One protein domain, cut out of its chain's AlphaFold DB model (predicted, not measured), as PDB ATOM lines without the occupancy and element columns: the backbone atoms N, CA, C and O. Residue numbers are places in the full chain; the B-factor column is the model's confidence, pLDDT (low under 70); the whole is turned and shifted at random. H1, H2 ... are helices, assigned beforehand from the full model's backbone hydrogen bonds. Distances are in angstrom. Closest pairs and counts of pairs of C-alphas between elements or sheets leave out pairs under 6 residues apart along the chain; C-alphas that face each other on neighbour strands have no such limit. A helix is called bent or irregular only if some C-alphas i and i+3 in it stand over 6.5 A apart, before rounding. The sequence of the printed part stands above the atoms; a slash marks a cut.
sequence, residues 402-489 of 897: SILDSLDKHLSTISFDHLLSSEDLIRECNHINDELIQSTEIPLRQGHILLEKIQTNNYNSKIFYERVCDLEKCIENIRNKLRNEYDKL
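Overview. This is residues 402 to 489 of the 897 residues of the protein "Hypothetical protein" of Rotaria sp. Silwood1 (UniProt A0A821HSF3). A long, slender helical hairpin is made by the bent helix H2 and the helix H3, which runs back along it; the short helix H1 packs on H2a and H3 over one part of the length, making three helices there, while H2b and H3 alone make the other end. The printed part has 88 residues with three named helices, H1, H2 and H3 in that order, and no named strand; the class is all helix. It is a loose rod, with a radius of gyration of the C-alphas of 16.3 A and spans of 56 by 22 by 17 A.

Along the chain. H1 is residues 402 to 413, 16.5 A long, and begins at C-alpha 402 (-12.338, -2.114, -16.047). H2, residues 422 to 456, was assigned as one helix by its hydrogen bonds but is bent: C-alphas 439 and 442 are 7.2 A apart. Its arms are H2a, residues 422 to 439, 25.7 A, and H2b, residues 442 to 456, 21.3 A. H3, residues 462 to 489, is 40.7 A long and ends at C-alpha 489 (-6.332, 15.096, -38.203).

Arrangement. H1, H2a and H3 form an up and down bundle, each running against the one before it. H1 and H2a, a helical hairpin, touch at a shallow tilt of 17 degrees, opposite ways; H1 does so with residues 403 to 407 alone, and the closest C-alphas, of Leu 407 and Ile 432, are 6.8 A apart. H1 touches residues 474 to 481 of H3 at a shallow tilt of 27 degrees, the same way; the closest C-alphas are those of Asp 408 and Ile 478, 6.1 A. H2a and H3 touch at a shallow tilt of 11 degrees, opposite ways, with the C-alphas of Cys 429 and Leu 482 closest at 6.6 A. H2b and H3, a helical hairpin, touch at 37 degrees, only just a steep tilt; the closest C-alphas, of Gly 447 and Val 468, are 6.0 A apart. H1 and H2b are apart. In H1, H2a, H2b and H3 every O i to N i+4 pair is within hydrogen-bond range.

Size, cuts and confidence. The two C-alphas farthest apart, of Leu 420 and Asn 458, are 55.8 A apart. The printed part has no cut. The link from H1 to H2 is short, and that from H2 to H3 is tight. The pLDDT is under 70 at residues 415 to 423.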
ATOM      1  N   SER A 402     -11.980  -3.333 -16.781       94.19
ATOM      2  CA  SER A 402     -12.338  -2.114 -16.047       94.19
ATOM      3  C   SER A 402     -11.571  -0.890 -16.553       94.19
ATOM      4  O   SER A 402     -12.161   0.181 -16.696       94.19
ATOM      5  N   ILE A 403     -10.268  -1.036 -16.824       93.75
ATOM      6  CA  ILE A 403      -9.440   0.040 -17.386       93.75
ATOM      7  C   ILE A 403      -9.905   0.356 -18.812       93.75
ATOM      8  O   ILE A 403     -10.149   1.515 -19.131       93.75
ATOM      9  N   LEU A 404     -10.137  -0.662 -19.644       93.75
ATOM     10  CA  LEU A 404     -10.658  -0.499 -21.003       93.75
ATOM     11  C   LEU A 404     -12.007   0.231 -21.022       93.75
ATOM     12  O   LEU A 404     -12.192   1.119 -21.845       93.75
ATOM     13  N   ASP A 405     -12.925  -0.079 -20.103       92.69
ATOM     14  CA  ASP A 405     -14.207   0.632 -19.986       92.69
ATOM     15  C   ASP A 405     -14.005   2.105 -19.576       92.69
ATOM     16  O   ASP A 405     -14.675   2.998 -20.097       92.69
ATOM     17  N   SER A 406     -13.039   2.400 -18.694       91.88
ATOM     18  CA  SER A 406     -12.683   3.794 -18.382       91.88
ATOM     19  C   SER A 406     -12.058   4.533 -19.567       91.88
ATOM     20  O   SER A 406     -12.448   5.671 -19.824       91.88
ATOM     21  N   LEU A 407     -11.173   3.886 -20.332       91.38
ATOM     22  CA  LEU A 407     -10.566   4.454 -21.538       91.38
ATOM     23  C   LEU A 407     -11.615   4.693 -22.630       91.38
ATOM     24  O   LEU A 407     -11.617   5.746 -23.264       91.38
ATOM     25  N   ASP A 408     -12.551   3.758 -22.819       89.50
ATOM     26  CA  ASP A 408     -13.631   3.890 -23.799       89.50
ATOM     27  C   ASP A 408     -14.581   5.046 -23.452       89.50
ATOM     28  O   ASP A 408     -14.972   5.825 -24.331       89.50
ATOM     29  N   LYS A 409     -14.906   5.215 -22.163       88.75
ATOM     30  CA  LYS A 409     -15.673   6.368 -21.668       88.75
ATOM     31  C   LYS A 409     -14.895   7.667 -21.809       88.75
ATOM     32  O   LYS A 409     -15.490   8.663 -22.221       88.75
ATOM     33  N   HIS A 410     -13.598   7.662 -21.506       86.06
ATOM     34  CA  HIS A 410     -12.746   8.839 -21.641       86.06
ATOM     35  C   HIS A 410     -12.727   9.307 -23.103       86.06
ATOM     36  O   HIS A 410     -13.112  10.441 -23.379       86.06
ATOM     37  N   LEU A 411     -12.465   8.395 -24.046       82.88
ATOM     38  CA  LEU A 411     -12.523   8.658 -25.491       82.88
ATOM     39  C   LEU A 411     -13.890   9.139 -25.981       82.88
ATOM     40  O   LEU A 411     -13.962   9.897 -26.941       82.88
ATOM     41  N   SER A 412     -14.975   8.684 -25.355       82.94
ATOM     42  CA  SER A 412     -16.334   9.089 -25.742       82.94
ATOM     43  C   SER A 412     -16.757  10.431 -25.129       82.94
ATOM     44  O   SER A 412     -17.713  11.038 -25.607       82.94
ATOM     45  N   THR A 413     -16.081  10.882 -24.066       79.31
ATOM     46  CA  THR A 413     -16.397  12.123 -23.336       79.31
ATOM     47  C   THR A 413     -15.508  13.285 -23.770       79.31
ATOM     48  O   THR A 413     -15.964  14.429 -23.768       79.31
ATOM     49  N   ILE A 414     -14.255  13.017 -24.158       71.62
ATOM     50  CA  ILE A 414     -13.386  14.035 -24.750       71.62
ATOM     51  C   ILE A 414     -14.018  14.468 -26.074       71.62
ATOM     52  O   ILE A 414     -14.037  13.727 -27.055       71.62
ATOM     53  N   SER A 415     -14.518  15.699 -26.110       62.66
ATOM     54  CA  SER A 415     -14.765  16.375 -27.375       62.66
ATOM     55  C   SER A 415     -13.409  16.763 -27.947       62.66
ATOM     56  O   SER A 415     -12.820  17.770 -27.548       62.66
ATOM     57  N   PHE A 416     -12.896  15.936 -28.856       63.22
ATOM     58  CA  PHE A 416     -11.659  16.212 -29.584       63.22
ATOM     59  C   PHE A 416     -11.728  17.541 -30.357       63.22
ATOM     60  O   PHE A 416     -10.701  18.176 -30.576       63.22
ATOM     61  N   ASP A 417     -12.941  18.030 -30.635       57.59
ATOM     62  CA  ASP A 417     -13.209  19.341 -31.230       57.59
ATOM     63  C   ASP A 417     -12.832  20.526 -30.308       57.59
ATOM     64  O   ASP A 417     -12.705  21.657 -30.775       57.59
ATOM     65  N   HIS A 418     -12.678  20.305 -28.994       51.62
ATOM     66  CA  HIS A 418     -12.315  21.341 -28.014       51.62
ATOM     67  C   HIS A 418     -10.827  21.365 -27.648       51.62
ATOM     68  O   HIS A 418     -10.398  22.280 -26.943       51.62
ATOM     69  N   LEU A 419     -10.031  20.402 -28.118       59.31
ATOM     70  CA  LEU A 419      -8.578  20.458 -27.981       59.31
ATOM     71  C   LEU A 419      -8.057  21.495 -28.984       59.31
ATOM     72  O   LEU A 419      -7.981  21.247 -30.181       59.31
ATOM     73  N   LEU A 420      -7.742  22.694 -28.481       50.53
ATOM     74  CA  LEU A 420      -7.344  23.849 -29.298       50.53
ATOM     75  C   LEU A 420      -6.007  23.654 -30.047       50.53
ATOM     76  O   LEU A 420      -5.677  24.474 -30.900       50.53
ATOM     77  N   SER A 421      -5.245  22.596 -29.743       60.88
ATOM     78  CA  SER A 421      -3.967  22.273 -30.381       60.88
ATOM     79  C   SER A 421      -3.898  20.798 -30.785       60.88
ATOM     80  O   SER A 421      -4.154  19.906 -29.974       60.88
ATOM     81  N   SER A 422      -3.477  20.544 -32.029       65.31
ATOM     82  CA  SER A 422      -3.157  19.203 -32.549       65.31
ATOM     83  C   SER A 422      -2.116  18.484 -31.679       65.31
ATOM     84  O   SER A 422      -2.164  17.267 -31.506       65.31
ATOM     85  N   GLU A 423      -1.201  19.236 -31.056       67.94
ATOM     86  CA  GLU A 423      -0.162  18.670 -30.197       67.94
ATOM     87  C   GLU A 423      -0.729  18.071 -28.901       67.94
ATOM     88  O   GLU A 423      -0.311  16.986 -28.492       67.94
ATOM     89  N   ASP A 424      -1.715  18.729 -28.286       72.69
ATOM     90  CA  ASP A 424      -2.378  18.223 -27.080       72.69
ATOM     91  C   ASP A 424      -3.236  16.993 -27.403       72.69
ATOM     92  O   ASP A 424      -3.260  16.030 -26.636       72.69
ATOM     93  N   LEU A 425      -3.854  16.975 -28.589       75.38
ATOM     94  CA  LEU A 425      -4.605  15.825 -29.086       75.38
ATOM     95  C   LEU A 425      -3.713  14.598 -29.298       75.38
ATOM     96  O   LEU A 425      -4.032  13.512 -28.822       75.38
ATOM     97  N   ILE A 426      -2.560  14.769 -29.954       78.19
ATOM     98  CA  ILE A 426      -1.592  13.683 -30.167       78.19
ATOM     99  C   ILE A 426      -1.054  13.160 -28.830       78.19
ATOM    100  O   ILE A 426      -0.898  11.950 -28.662       78.19
ATOM    101  N   ARG A 427      -0.770  14.048 -27.868       82.44
ATOM    102  CA  ARG A 427      -0.311  13.648 -26.529       82.44
ATOM    103  C   ARG A 427      -1.349  12.792 -25.814       82.44
ATOM    104  O   ARG A 427      -0.988  11.732 -25.307       82.44
ATOM    105  N   GLU A 428      -2.612  13.206 -25.829       83.44
ATOM    106  CA  GLU A 428      -3.695  12.460 -25.186       83.44
ATOM    107  C   GLU A 428      -3.944  11.111 -25.880       83.44
ATOM    108  O   GLU A 428      -4.029  10.073 -25.224       83.44
ATOM    109  N   CYS A 429      -3.959  11.078 -27.217       83.38
ATOM    110  CA  CYS A 429      -4.090   9.829 -27.969       83.38
ATOM    111  C   CYS A 429      -2.930   8.855 -27.708       83.38
ATOM    112  O   CYS A 429      -3.161   7.647 -27.607       83.38
ATOM    113  N   ASN A 430      -1.695   9.353 -27.578       86.50
ATOM    114  CA  ASN A 430      -0.541   8.531 -27.209       86.50
ATOM    115  C   ASN A 430      -0.659   8.013 -25.775       86.50
ATOM    116  O   ASN A 430      -0.419   6.832 -25.544       86.50
ATOM    117  N   HIS A 431      -1.091   8.858 -24.835       89.06
ATOM    118  CA  HIS A 431      -1.307   8.457 -23.448       89.06
ATOM    119  C   HIS A 431      -2.326   7.313 -23.338       89.06
ATOM    120  O   HIS A 431      -2.031   6.277 -22.742       89.06
ATOM    121  N   ILE A 432      -3.477   7.456 -24.004       88.69
ATOM    122  CA  ILE A 432      -4.521   6.425 -24.053       88.69
ATOM    123  C   ILE A 432      -3.992   5.139 -24.704       88.69
ATOM    124  O   ILE A 432      -4.291   4.041 -24.235       88.69
ATOM    125  N   ASN A 433      -3.202   5.245 -25.777       89.75
ATOM    126  CA  ASN A 433      -2.614   4.079 -26.437       89.75
ATOM    127  C   ASN A 433      -1.574   3.362 -25.556       89.75
ATOM    128  O   ASN A 433      -1.536   2.131 -25.535       89.75
ATOM    129  N   ASP A 434      -0.757   4.102 -24.809       91.44
ATOM    130  CA  ASP A 434       0.222   3.525 -23.885       91.44
ATOM    131  C   ASP A 434      -0.474   2.807 -22.722       91.44
ATOM    132  O   ASP A 434      -0.122   1.668 -22.400       91.44
ATOM    133  N   GLU A 435      -1.506   3.420 -22.136       92.75
ATOM    134  CA  GLU A 435      -2.305   2.802 -21.073       92.75
ATOM    135  C   GLU A 435      -3.070   1.566 -21.580       92.75
ATOM    136  O   GLU A 435      -3.122   0.534 -20.899       92.75
ATOM    137  N   LEU A 436      -3.586   1.615 -22.815       93.31
ATOM    138  CA  LEU A 436      -4.192   0.471 -23.499       93.31
ATOM    139  C   LEU A 436      -3.209  -0.702 -23.613       93.31
ATOM    140  O   LEU A 436      -3.572  -1.838 -23.308       93.31
ATOM    141  N   ILE A 437      -1.970  -0.456 -24.046       91.38
ATOM    142  CA  ILE A 437      -0.955  -1.508 -24.205       91.38
ATOM    143  C   ILE A 437      -0.579  -2.098 -22.841       91.38
ATOM    144  O   ILE A 437      -0.640  -3.316 -22.659       91.38
ATOM    145  N   GLN A 438      -0.256  -1.243 -21.867       92.62
ATOM    146  CA  GLN A 438       0.191  -1.672 -20.538       92.62
ATOM    147  C   GLN A 438      -0.870  -2.495 -19.799       92.62
ATOM    148  O   GLN A 438      -0.544  -3.490 -19.149       92.62
ATOM    149  N   SER A 439      -2.143  -2.111 -19.914       92.31
ATOM    150  CA  SER A 439      -3.245  -2.803 -19.235       92.31
ATOM    151  C   SER A 439      -3.629  -4.139 -19.884       92.31
ATOM    152  O   SER A 439      -4.196  -4.997 -19.206       92.31
ATOM    153  N   THR A 440      -3.306  -4.363 -21.164       93.38
ATOM    154  CA  THR A 440      -3.819  -5.515 -21.934       93.38
ATOM    155  C   THR A 440      -2.783  -6.576 -22.289       93.38
ATOM    156  O   THR A 440      -3.158  -7.734 -22.495       93.38
ATOM    157  N   GLU A 441      -1.490  -6.242 -22.291       93.81
ATOM    158  CA  GLU A 441      -0.413  -7.165 -22.682       93.81
ATOM    159  C   GLU A 441      -0.388  -8.445 -21.826       93.81
ATOM    160  O   GLU A 441      -0.363  -9.564 -22.347       93.81
ATOM    161  N   ILE A 442      -0.432  -8.292 -20.498       94.06
ATOM    162  CA  ILE A 442      -0.364  -9.416 -19.555       94.06
ATOM    163  C   ILE A 442      -1.614 -10.316 -19.651       94.06
ATOM    164  O   ILE A 442      -1.432 -11.524 -19.844       94.06
ATOM    165  N   PRO A 443      -2.859  -9.796 -19.542       94.94
ATOM    166  CA  PRO A 443      -4.059 -10.623 -19.658       94.94
ATOM    167  C   PRO A 443      -4.156 -11.380 -20.986       94.94
ATOM    168  O   PRO A 443      -4.491 -12.562 -20.970       94.94
ATOM    169  N   LEU A 444      -3.826 -10.755 -22.126       94.62
ATOM    170  CA  LEU A 444      -3.871 -11.434 -23.429       94.62
ATOM    171  C   LEU A 444      -2.846 -12.561 -23.513       94.62
ATOM    172  O   LEU A 444      -3.183 -13.691 -23.872       94.62
ATOM    173  N   ARG A 445      -1.597 -12.293 -23.112       94.75
ATOM    174  CA  ARG A 445      -0.550 -13.319 -23.089       94.75
ATOM    175  C   ARG A 445      -0.943 -14.496 -22.195       94.75
ATOM    176  O   ARG A 445      -0.756 -15.648 -22.582       94.75
ATOM    177  N   GLN A 446      -1.486 -14.217 -21.011       95.06
ATOM    178  CA  GLN A 446      -1.980 -15.255 -20.107       95.06
ATOM    179  C   GLN A 446      -3.147 -16.032 -20.719       95.06
ATOM    180  O   GLN A 446      -3.139 -17.260 -20.648       95.06
ATOM    181  N   GLY A 447      -4.095 -15.343 -21.357       94.50
ATOM    182  CA  GLY A 447      -5.238 -15.944 -22.038       94.50
ATOM    183  C   GLY A 447      -4.822 -16.904 -23.150       94.50
ATOM    184  O   GLY A 447      -5.267 -18.049 -23.165       94.50
ATOM    185  N   HIS A 448      -3.899 -16.499 -24.027       94.50
ATOM    186  CA  HIS A 448      -3.403 -17.367 -25.101       94.50
ATOM    187  C   HIS A 448      -2.614 -18.574 -24.573       94.50
ATOM    188  O   HIS A 448      -2.866 -19.695 -25.010       94.50
ATOM    189  N   ILE A 449      -1.719 -18.378 -23.593       94.94
ATOM    190  CA  ILE A 449      -0.975 -19.490 -22.964       94.94
ATOM    191  C   ILE A 449      -1.937 -20.468 -22.281       94.94
ATOM    192  O   ILE A 449      -1.737 -21.683 -22.325       94.94
ATOM    193  N   LEU A 450      -2.971 -19.949 -21.616       94.81
ATOM    194  CA  LEU A 450      -3.987 -20.768 -20.972       94.81
ATOM    195  C   LEU A 450      -4.767 -21.581 -22.010       94.81
ATOM    196  O   LEU A 450      -4.899 -22.789 -21.834       94.81
ATOM    197  N   LEU A 451      -5.216 -20.963 -23.105       94.44
ATOM    198  CA  LEU A 451      -5.929 -21.647 -24.189       94.44
ATOM    199  C   LEU A 451      -5.084 -22.745 -24.845       94.44
ATOM    200  O   LEU A 451      -5.583 -23.854 -25.034       94.44
ATOM    201  N   GLU A 452      -3.806 -22.479 -25.122       93.88
ATOM    202  CA  GLU A 452      -2.869 -23.477 -25.654       93.88
ATOM    203  C   GLU A 452      -2.756 -24.680 -24.702       93.88
ATOM    204  O   GLU A 452      -2.936 -25.835 -25.096       93.88
ATOM    205  N   LYS A 453      -2.547 -24.424 -23.404       92.88
ATOM    206  CA  LYS A 453      -2.423 -25.493 -22.403       92.88
ATOM    207  C   LYS A 453      -3.725 -26.258 -22.179       92.88
ATOM    208  O   LYS A 453      -3.678 -27.474 -21.999       92.88
ATOM    209  N   ILE A 454      -4.873 -25.591 -22.203       92.75
ATOM    210  CA  ILE A 454      -6.193 -26.230 -22.111       92.75
ATOM    211  C   ILE A 454      -6.400 -27.186 -23.290       92.75
ATOM    212  O   ILE A 454      -6.809 -28.326 -23.071       92.75
ATOM    213  N   GLN A 455      -6.049 -26.764 -24.511       90.06
ATOM    214  CA  GLN A 455      -6.155 -27.597 -25.713       90.06
ATOM    215  C   GLN A 455      -5.254 -28.832 -25.636       90.06
ATOM    216  O   GLN A 455      -5.728 -29.940 -25.864       90.06
ATOM    217  N   THR A 456      -3.985 -28.675 -25.238       91.06
ATOM    218  CA  THR A 456      -3.060 -29.822 -25.110       91.06
ATOM    219  C   THR A 456      -3.520 -30.874 -24.097       91.06
ATOM    220  O   THR A 456      -3.168 -32.042 -24.231       91.06
ATOM    221  N   ASN A 457      -4.310 -30.474 -23.096       88.25
ATOM    222  CA  ASN A 457      -4.761 -31.344 -22.012       88.25
ATOM    223  C   ASN A 457      -6.256 -31.715 -22.103       88.25
ATOM    224  O   ASN A 457      -6.767 -32.338 -21.175       88.25
ATOM    225  N   ASN A 458      -6.950 -31.360 -23.195       87.62
ATOM    226  CA  ASN A 458      -8.379 -31.621 -23.435       87.62
ATOM    227  C   ASN A 458      -9.340 -31.053 -22.364       87.62
ATOM    228  O   ASN A 458     -10.350 -31.676 -22.039       87.62
ATOM    229  N   TYR A 459      -9.044 -29.872 -21.812       90.12
ATOM    230  CA  TYR A 459      -9.947 -29.168 -20.887       90.12
ATOM    231  C   TYR A 459     -10.984 -28.320 -21.647       90.12
ATOM    232  O   TYR A 459     -10.802 -28.009 -22.826       90.12
ATOM    233  N   ASN A 460     -12.072 -27.904 -20.987       86.75
ATOM    234  CA  ASN A 460     -13.079 -27.047 -21.625       86.75
ATOM    235  C   ASN A 460     -12.518 -25.633 -21.877       86.75
ATOM    236  O   ASN A 460     -12.232 -24.890 -20.938       86.75
ATOM    237  N   SER A 461     -12.381 -25.246 -23.149       87.75
ATOM    238  CA  SER A 461     -11.795 -23.962 -23.556       87.75
ATOM    239  C   SER A 461     -12.806 -22.850 -23.817       87.75
ATOM    240  O   SER A 461     -12.400 -21.700 -23.979       87.75
ATOM    241  N   LYS A 462     -14.107 -23.163 -23.899       87.25
ATOM    242  CA  LYS A 462     -15.111 -22.250 -24.468       87.25
ATOM    243  C   LYS A 462     -15.181 -20.910 -23.729       87.25
ATOM    244  O   LYS A 462     -15.123 -19.862 -24.357       87.25
ATOM    245  N   ILE A 463     -15.245 -20.957 -22.403       87.19
ATOM    246  CA  ILE A 463     -15.461 -19.773 -21.560       87.19
ATOM    247  C   ILE A 463     -14.228 -18.861 -21.564       87.19
ATOM    248  O   ILE A 463     -14.340 -17.647 -21.718       87.19
ATOM    249  N   PHE A 464     -13.032 -19.446 -21.470       91.00
ATOM    250  CA  PHE A 464     -11.780 -18.691 -21.557       91.00
ATOM    251  C   PHE A 464     -11.596 -18.060 -22.938       91.00
ATOM    252  O   PHE A 464     -11.124 -16.931 -23.030       91.00
ATOM    253  N   TYR A 465     -12.006 -18.757 -24.003       91.81
ATOM    254  CA  TYR A 465     -11.961 -18.227 -25.365       91.81
ATOM    255  C   TYR A 465     -12.898 -17.027 -25.528       91.81
ATOM    256  O   TYR A 465     -12.469 -15.989 -26.021       91.81
ATOM    257  N   GLU A 466     -14.143 -17.133 -25.052       91.38
ATOM    258  CA  GLU A 466     -15.099 -16.017 -25.049       91.38
ATOM    259  C   GLU A 466     -14.527 -14.798 -24.312       91.38
ATOM    260  O   GLU A 466     -14.547 -13.692 -24.849       91.38
ATOM    261  N   ARG A 467     -13.901 -15.006 -23.147       91.44
ATOM    262  CA  ARG A 467     -13.277 -13.930 -22.365       91.44
ATOM    263  C   ARG A 467     -12.090 -13.266 -23.071       91.44
ATOM    264  O   ARG A 467     -11.955 -12.045 -22.997       91.44
ATOM    265  N   VAL A 468     -11.227 -14.042 -23.735       94.75
ATOM    266  CA  VAL A 468     -10.128 -13.499 -24.558       94.75
ATOM    267  C   VAL A 468     -10.695 -12.698 -25.728       94.75
ATOM    268  O   VAL A 468     -10.270 -11.566 -25.943       94.75
ATOM    269  N   CYS A 469     -11.711 -13.222 -26.417       93.38
ATOM    270  CA  CYS A 469     -12.375 -12.497 -27.496       93.38
ATOM    271  C   CYS A 469     -13.034 -11.196 -27.022       93.38
ATOM    272  O   CYS A 469     -13.033 -10.219 -27.762       93.38
ATOM    273  N   ASP A 470     -13.609 -11.155 -25.819       91.62
ATOM    274  CA  ASP A 470     -14.192  -9.927 -25.271       91.62
ATOM    275  C   ASP A 470     -13.120  -8.862 -24.998       91.62
ATOM    276  O   ASP A 470     -13.306  -7.703 -25.373       91.62
ATOM    277  N   LEU A 471     -11.967  -9.256 -24.441       93.12
ATOM    278  CA  LEU A 471     -10.801  -8.372 -24.311       93.12
ATOM    279  C   LEU A 471     -10.344  -7.845 -25.678       93.12
ATOM    280  O   LEU A 471     -10.198  -6.636 -25.851       93.12
ATOM    281  N   GLU A 472     -10.153  -8.735 -26.656       94.19
ATOM    282  CA  GLU A 472      -9.728  -8.373 -28.013       94.19
ATOM    283  C   GLU A 472     -10.717  -7.411 -28.686       94.19
ATOM    284  O   GLU A 472     -10.299  -6.409 -29.263       94.19
ATOM    285  N   LYS A 473     -12.029  -7.651 -28.561       92.94
ATOM    286  CA  LYS A 473     -13.070  -6.759 -29.100       92.94
ATOM    287  C   LYS A 473     -13.021  -5.368 -28.473       92.94
ATOM    288  O   LYS A 473     -13.136  -4.381 -29.196       92.94
ATOM    289  N   CYS A 474     -12.861  -5.271 -27.151       92.62
ATOM    290  CA  CYS A 474     -12.741  -3.981 -26.467       92.62
ATOM    291  C   CYS A 474     -11.496  -3.213 -26.934       92.62
ATOM    292  O   CYS A 474     -11.586  -2.021 -27.229       92.62
ATOM    293  N   ILE A 475     -10.360  -3.901 -27.068       92.81
ATOM    294  CA  ILE A 475      -9.109  -3.320 -27.576       92.81
ATOM    295  C   ILE A 475      -9.287  -2.811 -29.005       92.81
ATOM    296  O   ILE A 475      -8.901  -1.684 -29.315       92.81
ATOM    297  N   GLU A 476      -9.891  -3.622 -29.871       92.31
ATOM    298  CA  GLU A 476     -10.128  -3.269 -31.268       92.31
ATOM    299  C   GLU A 476     -11.065  -2.057 -31.385       92.31
ATOM    300  O   GLU A 476     -10.823  -1.160 -32.191       92.31
ATOM    301  N   ASN A 477     -12.099  -1.970 -30.540       91.19
ATOM    302  CA  ASN A 477     -13.003  -0.820 -30.498       91.19
ATOM    303  C   ASN A 477     -12.263   0.483 -30.142       91.19
ATOM    304  O   ASN A 477     -12.372   1.473 -30.868       91.19
ATOM    305  N   ILE A 478     -11.453   0.472 -29.079       89.81
ATOM    306  CA  ILE A 478     -10.652   1.633 -28.654       89.81
ATOM    307  C   ILE A 478      -9.640   2.025 -29.739       89.81
ATOM    308  O   ILE A 478      -9.536   3.201 -30.091       89.81
ATOM    309  N   ARG A 479      -8.940   1.051 -30.337       90.56
ATOM    310  CA  ARG A 479      -8.008   1.298 -31.452       90.56
ATOM    311  C   ARG A 479      -8.699   1.918 -32.660       90.56
ATOM    312  O   ARG A 479      -8.138   2.823 -33.272       90.56
ATOM    313  N   ASN A 480      -9.902   1.461 -32.997       88.38
ATOM    314  CA  ASN A 480     -10.680   2.027 -34.097       88.38
ATOM    315  C   ASN A 480     -11.115   3.468 -33.802       88.38
ATOM    316  O   ASN A 480     -11.023   4.313 -34.693       88.38
ATOM    317  N   LYS A 481     -11.521   3.781 -32.563       86.25
ATOM    318  CA  LYS A 481     -11.811   5.164 -32.145       86.25
ATOM    319  C   LYS A 481     -10.575   6.061 -32.278       86.25
ATOM    320  O   LYS A 481     -10.661   7.092 -32.934       86.25
ATOM    321  N   LEU A 482      -9.420   5.633 -31.760       86.44
ATOM    322  CA  LEU A 482      -8.154   6.370 -31.897       86.44
ATOM    323  C   LEU A 482      -7.754   6.568 -33.366       86.44
ATOM    324  O   LEU A 482      -7.388   7.671 -33.762       86.44
ATOM    325  N   ARG A 483      -7.856   5.520 -34.197       85.44
ATOM    326  CA  ARG A 483      -7.556   5.609 -35.634       85.44
ATOM    327  C   ARG A 483      -8.452   6.624 -36.334       85.44
ATOM    328  O   ARG A 483      -7.949   7.404 -37.130       85.44
ATOM    329  N   ASN A 484      -9.747   6.641 -36.025       83.69
ATOM    330  CA  ASN A 484     -10.665   7.614 -36.610       83.69
ATOM    331  C   ASN A 484     -10.266   9.059 -36.271       83.69
ATOM    332  O   ASN A 484     -10.388   9.924 -37.136       83.69
ATOM    333  N   GLU A 485      -9.776   9.329 -35.058       79.50
ATOM    334  CA  GLU A 485      -9.279  10.663 -34.686       79.50
ATOM    335  C   GLU A 485      -7.979  11.023 -35.422       79.50
ATOM    336  O   GLU A 485      -7.875  12.115 -35.982       79.50
ATOM    337  N   TYR A 486      -7.031  10.086 -35.536       76.81
ATOM    338  CA  TYR A 486      -5.831  10.288 -36.359       76.81
ATOM    339  C   TYR A 486      -6.172  10.549 -37.835       76.81
ATOM    340  O   TYR A 486      -5.607  11.454 -38.446       76.81
ATOM    341  N   ASP A 487      -7.132   9.813 -38.400       78.88
ATOM    342  CA  ASP A 487      -7.583  10.001 -39.780       78.88
ATOM    343  C   ASP A 487      -8.273  11.362 -39.980       78.88
ATOM    344  O   ASP A 487      -8.161  11.959 -41.054       78.88
ATOM    345  N   LYS A 488      -9.001  11.877 -38.978       75.25
ATOM    346  CA  LYS A 488      -9.589  13.228 -39.031       75.25
ATOM    347  C   LYS A 488      -8.502  14.300 -39.068       75.25
ATOM    348  O   LYS A 488      -8.592  15.189 -39.916       75.25
ATOM    349  N   LEU A 489      -7.487  14.193 -38.205       71.81
ATOM    350  CA  LEU A 489      -6.332  15.096 -38.203       71.81
ATOM    351  C   LEU A 489      -5.612  15.091 -39.557       71.81
ATOM    352  O   LEU A 489      -5.351  16.152 -40.122       71.81
TER     353      LEU A 489